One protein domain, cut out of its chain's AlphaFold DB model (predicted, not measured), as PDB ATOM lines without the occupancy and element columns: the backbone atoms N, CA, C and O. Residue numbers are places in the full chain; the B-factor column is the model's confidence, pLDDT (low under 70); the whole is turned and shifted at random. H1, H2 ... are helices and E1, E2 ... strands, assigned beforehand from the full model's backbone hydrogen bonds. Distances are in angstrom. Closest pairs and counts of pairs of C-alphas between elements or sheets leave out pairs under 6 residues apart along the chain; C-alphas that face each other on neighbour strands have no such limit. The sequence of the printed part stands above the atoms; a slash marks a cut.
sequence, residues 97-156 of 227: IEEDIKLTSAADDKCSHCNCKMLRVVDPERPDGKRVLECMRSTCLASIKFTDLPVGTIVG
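This is residues 97 to 156 of the 227 residues of an uncharacterized protein of Caenorhabditis remanei (UniProt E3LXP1). Little regular structure is here: a small meander, E1, E2 and E3, each strand the antiparallel neighbour of the one before, with loops around it and a helix, H1, off the sheet. The 60 printed residues run H1, E1, E2, E3; the sheet's order is E1 - E2 - E3; the class is mixed, with 22 residues in named elements. The whole is compact, radius of gyration of the C-alphas 11.3 A, and flat, 32 by 28 by 15 A.

Find C-alpha 119 at (275.971, 84.703, -18.234), where E1, residues 119 to 122, begins. E2, residues 131 to 135, covers 13.3 A; E3, residues 143 to 147, ends at (283.962, 87.148, -10.462). H1, residues 97 to 104, covers 11.2 A.

In hairpin E1 and E2, find N 120 and O 134, 2.8 A; in hairpin E2 and E3, N 133 and O 145, 2.8 A, both within hydrogen-bond range. Residues 154 to 155 pair antiparallel with 119 to 120. H1, with every O i to N i+4 pair within range, is apart from E2 and E3.

The farthest C-alphas, Glu 99 and Thr 139, are 32.3 A apart. The printed part has no cut; the link H1 to E1 is long, 14 residues. Residues 97 to 107 have pLDDT under 70.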
ATOM      1  N   ILE A  97     287.799 101.572 -19.930       55.41
ATOM      2  CA  ILE A  97     286.901 100.550 -19.362       55.41
ATOM      3  C   ILE A  97     286.626  99.416 -20.368       55.41
ATOM      4  O   ILE A  97     286.539  98.257 -19.977       55.41
ATOM      5  N   GLU A  98     286.527  99.714 -21.667       51.97
ATOM      6  CA  GLU A  98     286.293  98.683 -22.693       51.97
ATOM      7  C   GLU A  98     287.476  97.721 -22.877       51.97
ATOM      8  O   GLU A  98     287.266  96.554 -23.213       51.97
ATOM      9  N   GLU A  99     288.709  98.182 -22.658       52.41
ATOM     10  CA  GLU A  99     289.903  97.336 -22.774       52.41
ATOM     11  C   GLU A  99     290.054  96.396 -21.570       52.41
ATOM     12  O   GLU A  99     290.329  95.211 -21.768       52.41
ATOM     13  N   ASP A 100     289.747  96.853 -20.351       52.00
ATOM     14  CA  ASP A 100     289.784  96.003 -19.149       52.00
ATOM     15  C   ASP A 100     288.706  94.898 -19.175       52.00
ATOM     16  O   ASP A 100     288.935  93.772 -18.717       52.00
ATOM     17  N   ILE A 101     287.547  95.166 -19.792       55.16
ATOM     18  CA  ILE A 101     286.497  94.154 -20.007       55.16
ATOM     19  C   ILE A 101     286.945  93.114 -21.043       55.16
ATOM     20  O   ILE A 101     286.671  91.922 -20.884       55.16
ATOM     21  N   LYS A 102     287.659  93.519 -22.101       52.41
ATOM     22  CA  LYS A 102     288.182  92.586 -23.116       52.41
ATOM     23  C   LYS A 102     289.319  91.711 -22.588       52.41
ATOM     24  O   LYS A 102     289.417  90.558 -22.996       52.41
ATOM     25  N   LEU A 103     290.138  92.222 -21.669       49.06
ATOM     26  CA  LEU A 103     291.264  91.478 -21.098       49.06
ATOM     27  C   LEU A 103     290.828  90.402 -20.087       49.06
ATOM     28  O   LEU A 103     291.509  89.390 -19.949       49.06
ATOM     29  N   THR A 104     289.671  90.561 -19.435       50.88
ATOM     30  CA  THR A 104     289.128  89.571 -18.480       50.88
ATOM     31  C   THR A 104     288.078  88.623 -19.072       50.88
ATOM     32  O   THR A 104     287.825  87.565 -18.497       50.88
ATOM     33  N   SER A 105     287.503  88.937 -20.239       53.72
ATOM     34  CA  SER A 105     286.514  88.096 -20.948       53.72
ATOM     35  C   SER A 105     287.116  87.182 -22.029       53.72
ATOM     36  O   SER A 105     286.396  86.647 -22.871       53.72
ATOM     37  N   ALA A 106     288.439  86.987 -22.017       51.38
ATOM     38  CA  ALA A 106     289.179  86.268 -23.057       51.38
ATOM     39  C   ALA A 106     288.955  84.739 -23.089       51.38
ATOM     40  O   ALA A 106     289.419  84.081 -24.017       51.38
ATOM     41  N   ALA A 107     288.240  84.159 -22.124       55.25
ATOM     42  CA  ALA A 107     287.831  82.759 -22.174       55.25
ATOM     43  C   ALA A 107     286.358  82.673 -22.590       55.25
ATOM     44  O   ALA A 107     285.535  83.426 -22.073       55.25
ATOM     45  N   ASP A 108     286.028  81.759 -23.506       71.06
ATOM     46  CA  ASP A 108     284.661  81.399 -23.906       71.06
ATOM     47  C   ASP A 108     283.851  80.866 -22.706       71.06
ATOM     48  O   ASP A 108     283.573  79.669 -22.580       71.06
ATOM     49  N   ASP A 109     283.479  81.762 -21.795       80.19
ATOM     50  CA  ASP A 109     282.728  81.451 -20.596       80.19
ATOM     51  C   ASP A 109     281.318  81.025 -21.004       80.19
ATOM     52  O   ASP A 109     280.455  81.826 -21.368       80.19
ATOM     53  N   LYS A 110     281.095  79.715 -20.966       90.19
ATOM     54  CA  LYS A 110     279.809  79.075 -21.222       90.19
ATOM     55  C   LYS A 110     279.351  78.332 -19.980       90.19
ATOM     56  O   LYS A 110     280.150  77.821 -19.199       90.19
ATOM     57  N   CYS A 111     278.041  78.224 -19.824       92.06
ATOM     58  CA  CYS A 111     277.451  77.415 -18.772       92.06
ATOM     59  C   CYS A 111     277.805  75.936 -18.970       92.06
ATOM     60  O   CYS A 111     277.468  75.358 -20.002       92.06
ATOM     61  N   SER A 112     278.419  75.318 -17.962       91.06
ATOM     62  CA  SER A 112     278.773  73.892 -17.941       91.06
ATOM     63  C   SER A 112     277.559  72.963 -18.046       91.06
ATOM     64  O   SER A 112     277.664  71.880 -18.609       91.06
ATOM     65  N   HIS A 113     276.396  73.391 -17.548       91.69
ATOM     66  CA  HIS A 113     275.185  72.568 -17.518       91.69
ATOM     67  C   HIS A 113     274.402  72.588 -18.833       91.69
ATOM     68  O   HIS A 113     273.913  71.559 -19.285       91.69
ATOM     69  N   CYS A 114     274.236  73.766 -19.440       91.31
ATOM     70  CA  CYS A 114     273.325  73.939 -20.577       91.31
ATOM     71  C   CYS A 114     273.984  74.537 -21.827       91.31
ATOM     72  O   CYS A 114     273.288  74.845 -22.803       91.31
ATOM     73  N   ASN A 115     275.309  74.725 -21.790       90.06
ATOM     74  CA  ASN A 115     276.127  75.332 -22.843       90.06
ATOM     75  C   ASN A 115     275.635  76.720 -23.293       90.06
ATOM     76  O   ASN A 115     275.921  77.163 -24.407       90.06
ATOM     77  N   CYS A 116     274.883  77.422 -22.439       89.12
ATOM     78  CA  CYS A 116     274.483  78.798 -22.699       89.12
ATOM     79  C   CYS A 116     275.716  79.705 -22.666       89.12
ATOM     80  O   CYS A 116     276.502  79.642 -21.724       89.12
ATOM     81  N   LYS A 117     275.855  80.556 -23.682       91.00
ATOM     82  CA  LYS A 117     276.954  81.523 -23.796       91.00
ATOM     83  C   LYS A 117     276.675  82.842 -23.076       91.00
ATOM     84  O   LYS A 117     277.562  83.674 -23.023       91.00
ATOM     85  N   MET A 118     275.447  83.047 -22.596       91.31
ATOM     86  CA  MET A 118     275.039  84.260 -21.891       91.31
ATOM     87  C   MET A 118     274.972  84.008 -20.394       91.31
ATOM     88  O   MET A 118     274.175  83.189 -19.916       91.31
ATOM     89  N   LEU A 119     275.812  84.737 -19.675       93.31
ATOM     90  CA  LEU A 119     275.971  84.703 -18.234       93.31
ATOM     91  C   LEU A 119     275.721  86.106 -17.676       93.31
ATOM     92  O   LEU A 119     275.992  87.103 -18.338       93.31
ATOM     93  N   ARG A 120     275.213  86.191 -16.454       94.25
ATOM     94  CA  ARG A 120     274.991  87.442 -15.727       94.25
ATOM     95  C   ARG A 120     275.742  87.420 -14.411       94.25
ATOM     96  O   ARG A 120     275.875  86.368 -13.796       94.25
ATOM     97  N   VAL A 121     276.209  88.579 -13.975       95.38
ATOM     98  CA  VAL A 121     276.833  88.738 -12.663       95.38
ATOM     99  C   VAL A 121     275.764  89.065 -11.632       95.38
ATOM    100  O   VAL A 121     275.051  90.064 -11.767       95.38
ATOM    101  N   VAL A 122     275.676  88.224 -10.607       94.88
ATOM    102  CA  VAL A 122     274.726  88.338  -9.497       94.88
ATOM    103  C   VAL A 122     275.504  88.493  -8.193       94.88
ATOM    104  O   VAL A 122     276.582  87.912  -8.027       94.88
ATOM    105  N   ASP A 123     274.961  89.294  -7.280       94.50
ATOM    106  CA  ASP A 123     275.432  89.361  -5.901       94.50
ATOM    107  C   ASP A 123     274.638  88.365  -5.046       94.50
ATOM    108  O   ASP A 123     273.428  88.538  -4.896       94.50
ATOM    109  N   PRO A 124     275.270  87.300  -4.523       91.12
ATOM    110  CA  PRO A 124     274.609  86.364  -3.624       91.12
ATOM    111  C   PRO A 124     274.534  86.864  -2.169       91.12
ATOM    112  O   PRO A 124     274.202  86.062  -1.298       91.12
ATOM    113  N   GLU A 125     274.907  88.118  -1.881       91.06
ATOM    114  CA  GLU A 125     274.937  88.700  -0.528       91.06
ATOM    115  C   GLU A 125     275.833  87.901   0.444       91.06
ATOM    116  O   GLU A 125     275.561  87.766   1.638       91.06
ATOM    117  N   ARG A 126     276.930  87.327  -0.071       84.69
ATOM    118  CA  ARG A 126     277.884  86.553   0.739       84.69
ATOM    119  C   ARG A 126     278.803  87.475   1.551       84.69
ATOM    120  O   ARG A 126     279.218  88.515   1.041       84.69
ATOM    121  N   PRO A 127     279.244  87.049   2.752       90.00
ATOM    122  CA  PRO A 127     280.164  87.832   3.584       90.00
ATOM    123  C   PRO A 127     281.527  88.069   2.916       90.00
ATOM    124  O   PRO A 127     282.201  89.045   3.224       90.00
ATOM    125  N   ASP A 128     281.914  87.212   1.965       88.12
ATOM    126  CA  ASP A 128     283.175  87.322   1.227       88.12
ATOM    127  C   ASP A 128     283.202  88.503   0.235       88.12
ATOM    128  O   ASP A 128     284.249  88.782  -0.348       88.12
ATOM    129  N   GLY A 129     282.055  89.137  -0.051       87.50
ATOM    130  CA  GLY A 129     281.926  90.217  -1.042       87.50
ATOM    131  C   GLY A 129     282.176  89.794  -2.498       87.50
ATOM    132  O   GLY A 129     282.166  90.629  -3.403       87.50
ATOM    133  N   LYS A 130     282.409  88.498  -2.745       90.31
ATOM    134  CA  LYS A 130     282.644  87.942  -4.081       90.31
ATOM    135  C   LYS A 130     281.329  87.733  -4.815       90.31
ATOM    136  O   LYS A 130     280.416  87.081  -4.304       90.31
ATOM    137  N   ARG A 131     281.276  88.211  -6.055       94.25
ATOM    138  CA  ARG A 131     280.118  88.050  -6.940       94.25
ATOM    139  C   ARG A 131     280.229  86.753  -7.724       94.25
ATOM    140  O   ARG A 131     281.297  86.143  -7.805       94.25
ATOM    141  N   VAL A 132     279.117  86.322  -8.307       94.38
ATOM    142  CA  VAL A 132     279.019  85.039  -9.007       94.38
ATOM    143  C   VAL A 132     278.503  85.255 -10.423       94.38
ATOM    144  O   VAL A 132     277.574  86.026 -10.654       94.38
ATOM    145  N   LEU A 133     279.102  84.552 -11.381       94.19
ATOM    146  CA  LEU A 133     278.564  84.404 -12.727       94.19
ATOM    147  C   LEU A 133     277.503  83.310 -12.738       94.19
ATOM    148  O   LEU A 133     277.786  82.153 -12.434       94.19
ATOM    149  N   GLU A 134     276.297  83.680 -13.137       94.75
ATOM    150  CA  GLU A 134     275.127  82.819 -13.222       94.75
ATOM    151  C   GLU A 134     274.656  82.701 -14.674       94.75
ATOM    152  O   GLU A 134     274.724  83.650 -15.454       94.75
ATOM    153  N   CYS A 135     274.152  81.536 -15.070       94.50
ATOM    154  CA  CYS A 135     273.557  81.362 -16.389       94.50
ATOM    155  C   CYS A 135     272.291  82.220 -16.565       94.50
ATOM    156  O   CYS A 135     271.374  82.142 -15.759       94.50
ATOM    157  N   MET A 136     272.169  82.956 -17.677       93.19
ATOM    158  CA  MET A 136     270.952  83.734 -17.969       93.19
ATOM    159  C   MET A 136     269.763  82.893 -18.450       93.19
ATOM    160  O   MET A 136     268.653  83.408 -18.577       93.19
ATOM    161  N   ARG A 137     269.964  81.607 -18.762       92.56
ATOM    162  CA  ARG A 137     268.863  80.745 -19.199       92.56
ATOM    163  C   ARG A 137     267.946  80.479 -18.007       92.56
ATOM    164  O   ARG A 137     268.376  79.848 -17.045       92.56
ATOM    165  N   SER A 138     266.685  80.893 -18.121       90.44
ATOM    166  CA  SER A 138     265.664  80.781 -17.066       90.44
ATOM    167  C   SER A 138     265.469  79.363 -16.528       90.44
ATOM    168  O   SER A 138     265.131  79.192 -15.365       90.44
ATOM    169  N   THR A 139     265.704  78.344 -17.356       92.94
ATOM    170  CA  THR A 139     265.595  76.935 -16.957       92.94
ATOM    171  C   THR A 139     266.843  76.380 -16.274       92.94
ATOM    172  O   THR A 139     266.784  75.282 -15.733       92.94
ATOM    173  N   CYS A 140     267.978  77.083 -16.328       94.06
ATOM    174  CA  CYS A 140     269.247  76.601 -15.790       94.06
ATOM    175  C   CYS A 140     269.680  77.389 -14.556       94.06
ATOM    176  O   CYS A 140     269.895  76.769 -13.523       94.06
ATOM    177  N   LEU A 141     269.838  78.716 -14.674       93.44
ATOM    178  CA  LEU A 141     270.268  79.622 -13.592       93.44
ATOM    179  C   LEU A 141     271.454  79.106 -12.747       93.44
ATOM    180  O   LEU A 141     271.603  79.453 -11.583       93.44
ATOM    181  N   ALA A 142     272.304  78.254 -13.323       94.25
ATOM    182  CA  ALA A 142     273.400  77.649 -12.588       94.25
ATOM    183  C   ALA A 142     274.505  78.679 -12.335       94.25
ATOM    184  O   ALA A 142     274.909  79.402 -13.252       94.25
ATOM    185  N   SER A 143     275.019  78.700 -11.108       93.94
ATOM    186  CA  SER A 143     276.230  79.422 -10.726       93.94
ATOM    187  C   SER A 143     277.466  78.720 -11.290       93.94
ATOM    188  O   SER A 143     277.613  77.510 -11.144       93.94
ATOM    189  N   ILE A 144     278.355  79.466 -11.942       91.94
ATOM    190  CA  ILE A 144     279.490  78.906 -12.690       91.94
ATOM    191  C   ILE A 144     280.805  79.189 -11.978       91.94
ATOM    192  O   ILE A 144     281.556  78.267 -11.676       91.94
ATOM    193  N   LYS A 145     281.110  80.466 -11.732       92.62
ATOM    194  CA  LYS A 145     282.379  80.887 -11.128       92.62
ATOM    195  C   LYS A 145     282.231  82.201 -10.377       92.62
ATOM    196  O   LYS A 145     281.317  82.974 -10.656       92.62
ATOM    197  N   PHE A 146     283.152  82.458  -9.456       93.62
ATOM    198  CA  PHE A 146     283.269  83.767  -8.823       93.62
ATOM    199  C   PHE A 146     283.880  84.783  -9.788       93.62
ATOM    200  O   PHE A 146     284.659  84.430 -10.676       93.62
ATOM    201  N   THR A 147     283.498  86.044  -9.629       90.81
ATOM    202  CA  THR A 147     283.962  87.148 -10.462       90.81
ATOM    203  C   THR A 147     284.027  88.442  -9.663       90.81
ATOM    204  O   THR A 147     283.255  88.640  -8.724       90.81
ATOM    205  N   ASP A 148     284.911  89.337 -10.091       91.50
ATOM    206  CA  ASP A 148     285.037  90.692  -9.549       91.50
ATOM    207  C   ASP A 148     284.289  91.731 -10.409       91.50
ATOM    208  O   ASP A 148     284.239  92.916 -10.076       91.50
ATOM    209  N   LEU A 149     283.657  91.295 -11.507       90.00
ATOM    210  CA  LEU A 149     282.848  92.148 -12.381       90.00
ATOM    211  C   LEU A 149     281.665  92.773 -11.621       90.00
ATOM    212  O   LEU A 149     281.166  92.166 -10.674       90.00
ATOM    213  N   PRO A 150     281.190  93.975 -11.991       91.00
ATOM    214  CA  PRO A 150     280.071  94.619 -11.308       91.00
ATOM    215  C   PRO A 150     278.750  93.865 -11.506       91.00
ATOM    216  O   PRO A 150     278.504  93.267 -12.557       91.00
ATOM    217  N   VAL A 151     277.887  93.911 -10.488       91.19
ATOM    218  CA  VAL A 151     276.525  93.354 -10.539       91.19
ATOM    219  C   VAL A 151     275.764  93.957 -11.719       91.19
ATOM    220  O   VAL A 151     275.879  95.150 -11.992       91.19
ATOM    221  N   GLY A 152     275.008  93.126 -12.435       87.69
ATOM    222  CA  GLY A 152     274.296  93.545 -13.645       87.69
ATOM    223  C   GLY A 152     275.136  93.488 -14.925       87.69
ATOM    224  O   GLY A 152     274.600  93.713 -16.008       87.69
ATOM    225  N   THR A 153     276.421  93.123 -14.841       89.88
ATOM    226  CA  THR A 153     277.228  92.835 -16.037       89.88
ATOM    227  C   THR A 153     276.725  91.560 -16.702       89.88
ATOM    228  O   THR A 153     276.542  90.533 -16.045       89.88
ATOM    229  N   ILE A 154     276.534  91.614 -18.019       90.88
ATOM    230  CA  ILE A 154     276.222  90.450 -18.848       90.88
ATOM    231  C   ILE A 154     277.488  90.072 -19.610       90.88
ATOM    232  O   ILE A 154     278.065  90.889 -20.325       90.88
ATOM    233  N   VAL A 155     277.916  88.826 -19.445       88.88
ATOM    234  CA  VAL A 155     279.080  88.247 -20.109       88.88
ATOM    235  C   VAL A 155     278.585  87.256 -21.148       88.88
ATOM    236  O   VAL A 155     277.801  86.358 -20.843       88.88
ATOM    237  N   GLY A 156     279.040  87.422 -22.386       85.31
ATOM    238  CA  GLY A 156     278.667  86.539 -23.479       85.31
ATOM    239  C   GLY A 156     278.276  87.275 -24.745       85.31
ATOM    240  O   GLY A 156     277.846  88.424 -24.724       85.31
TER     241      GLY A 156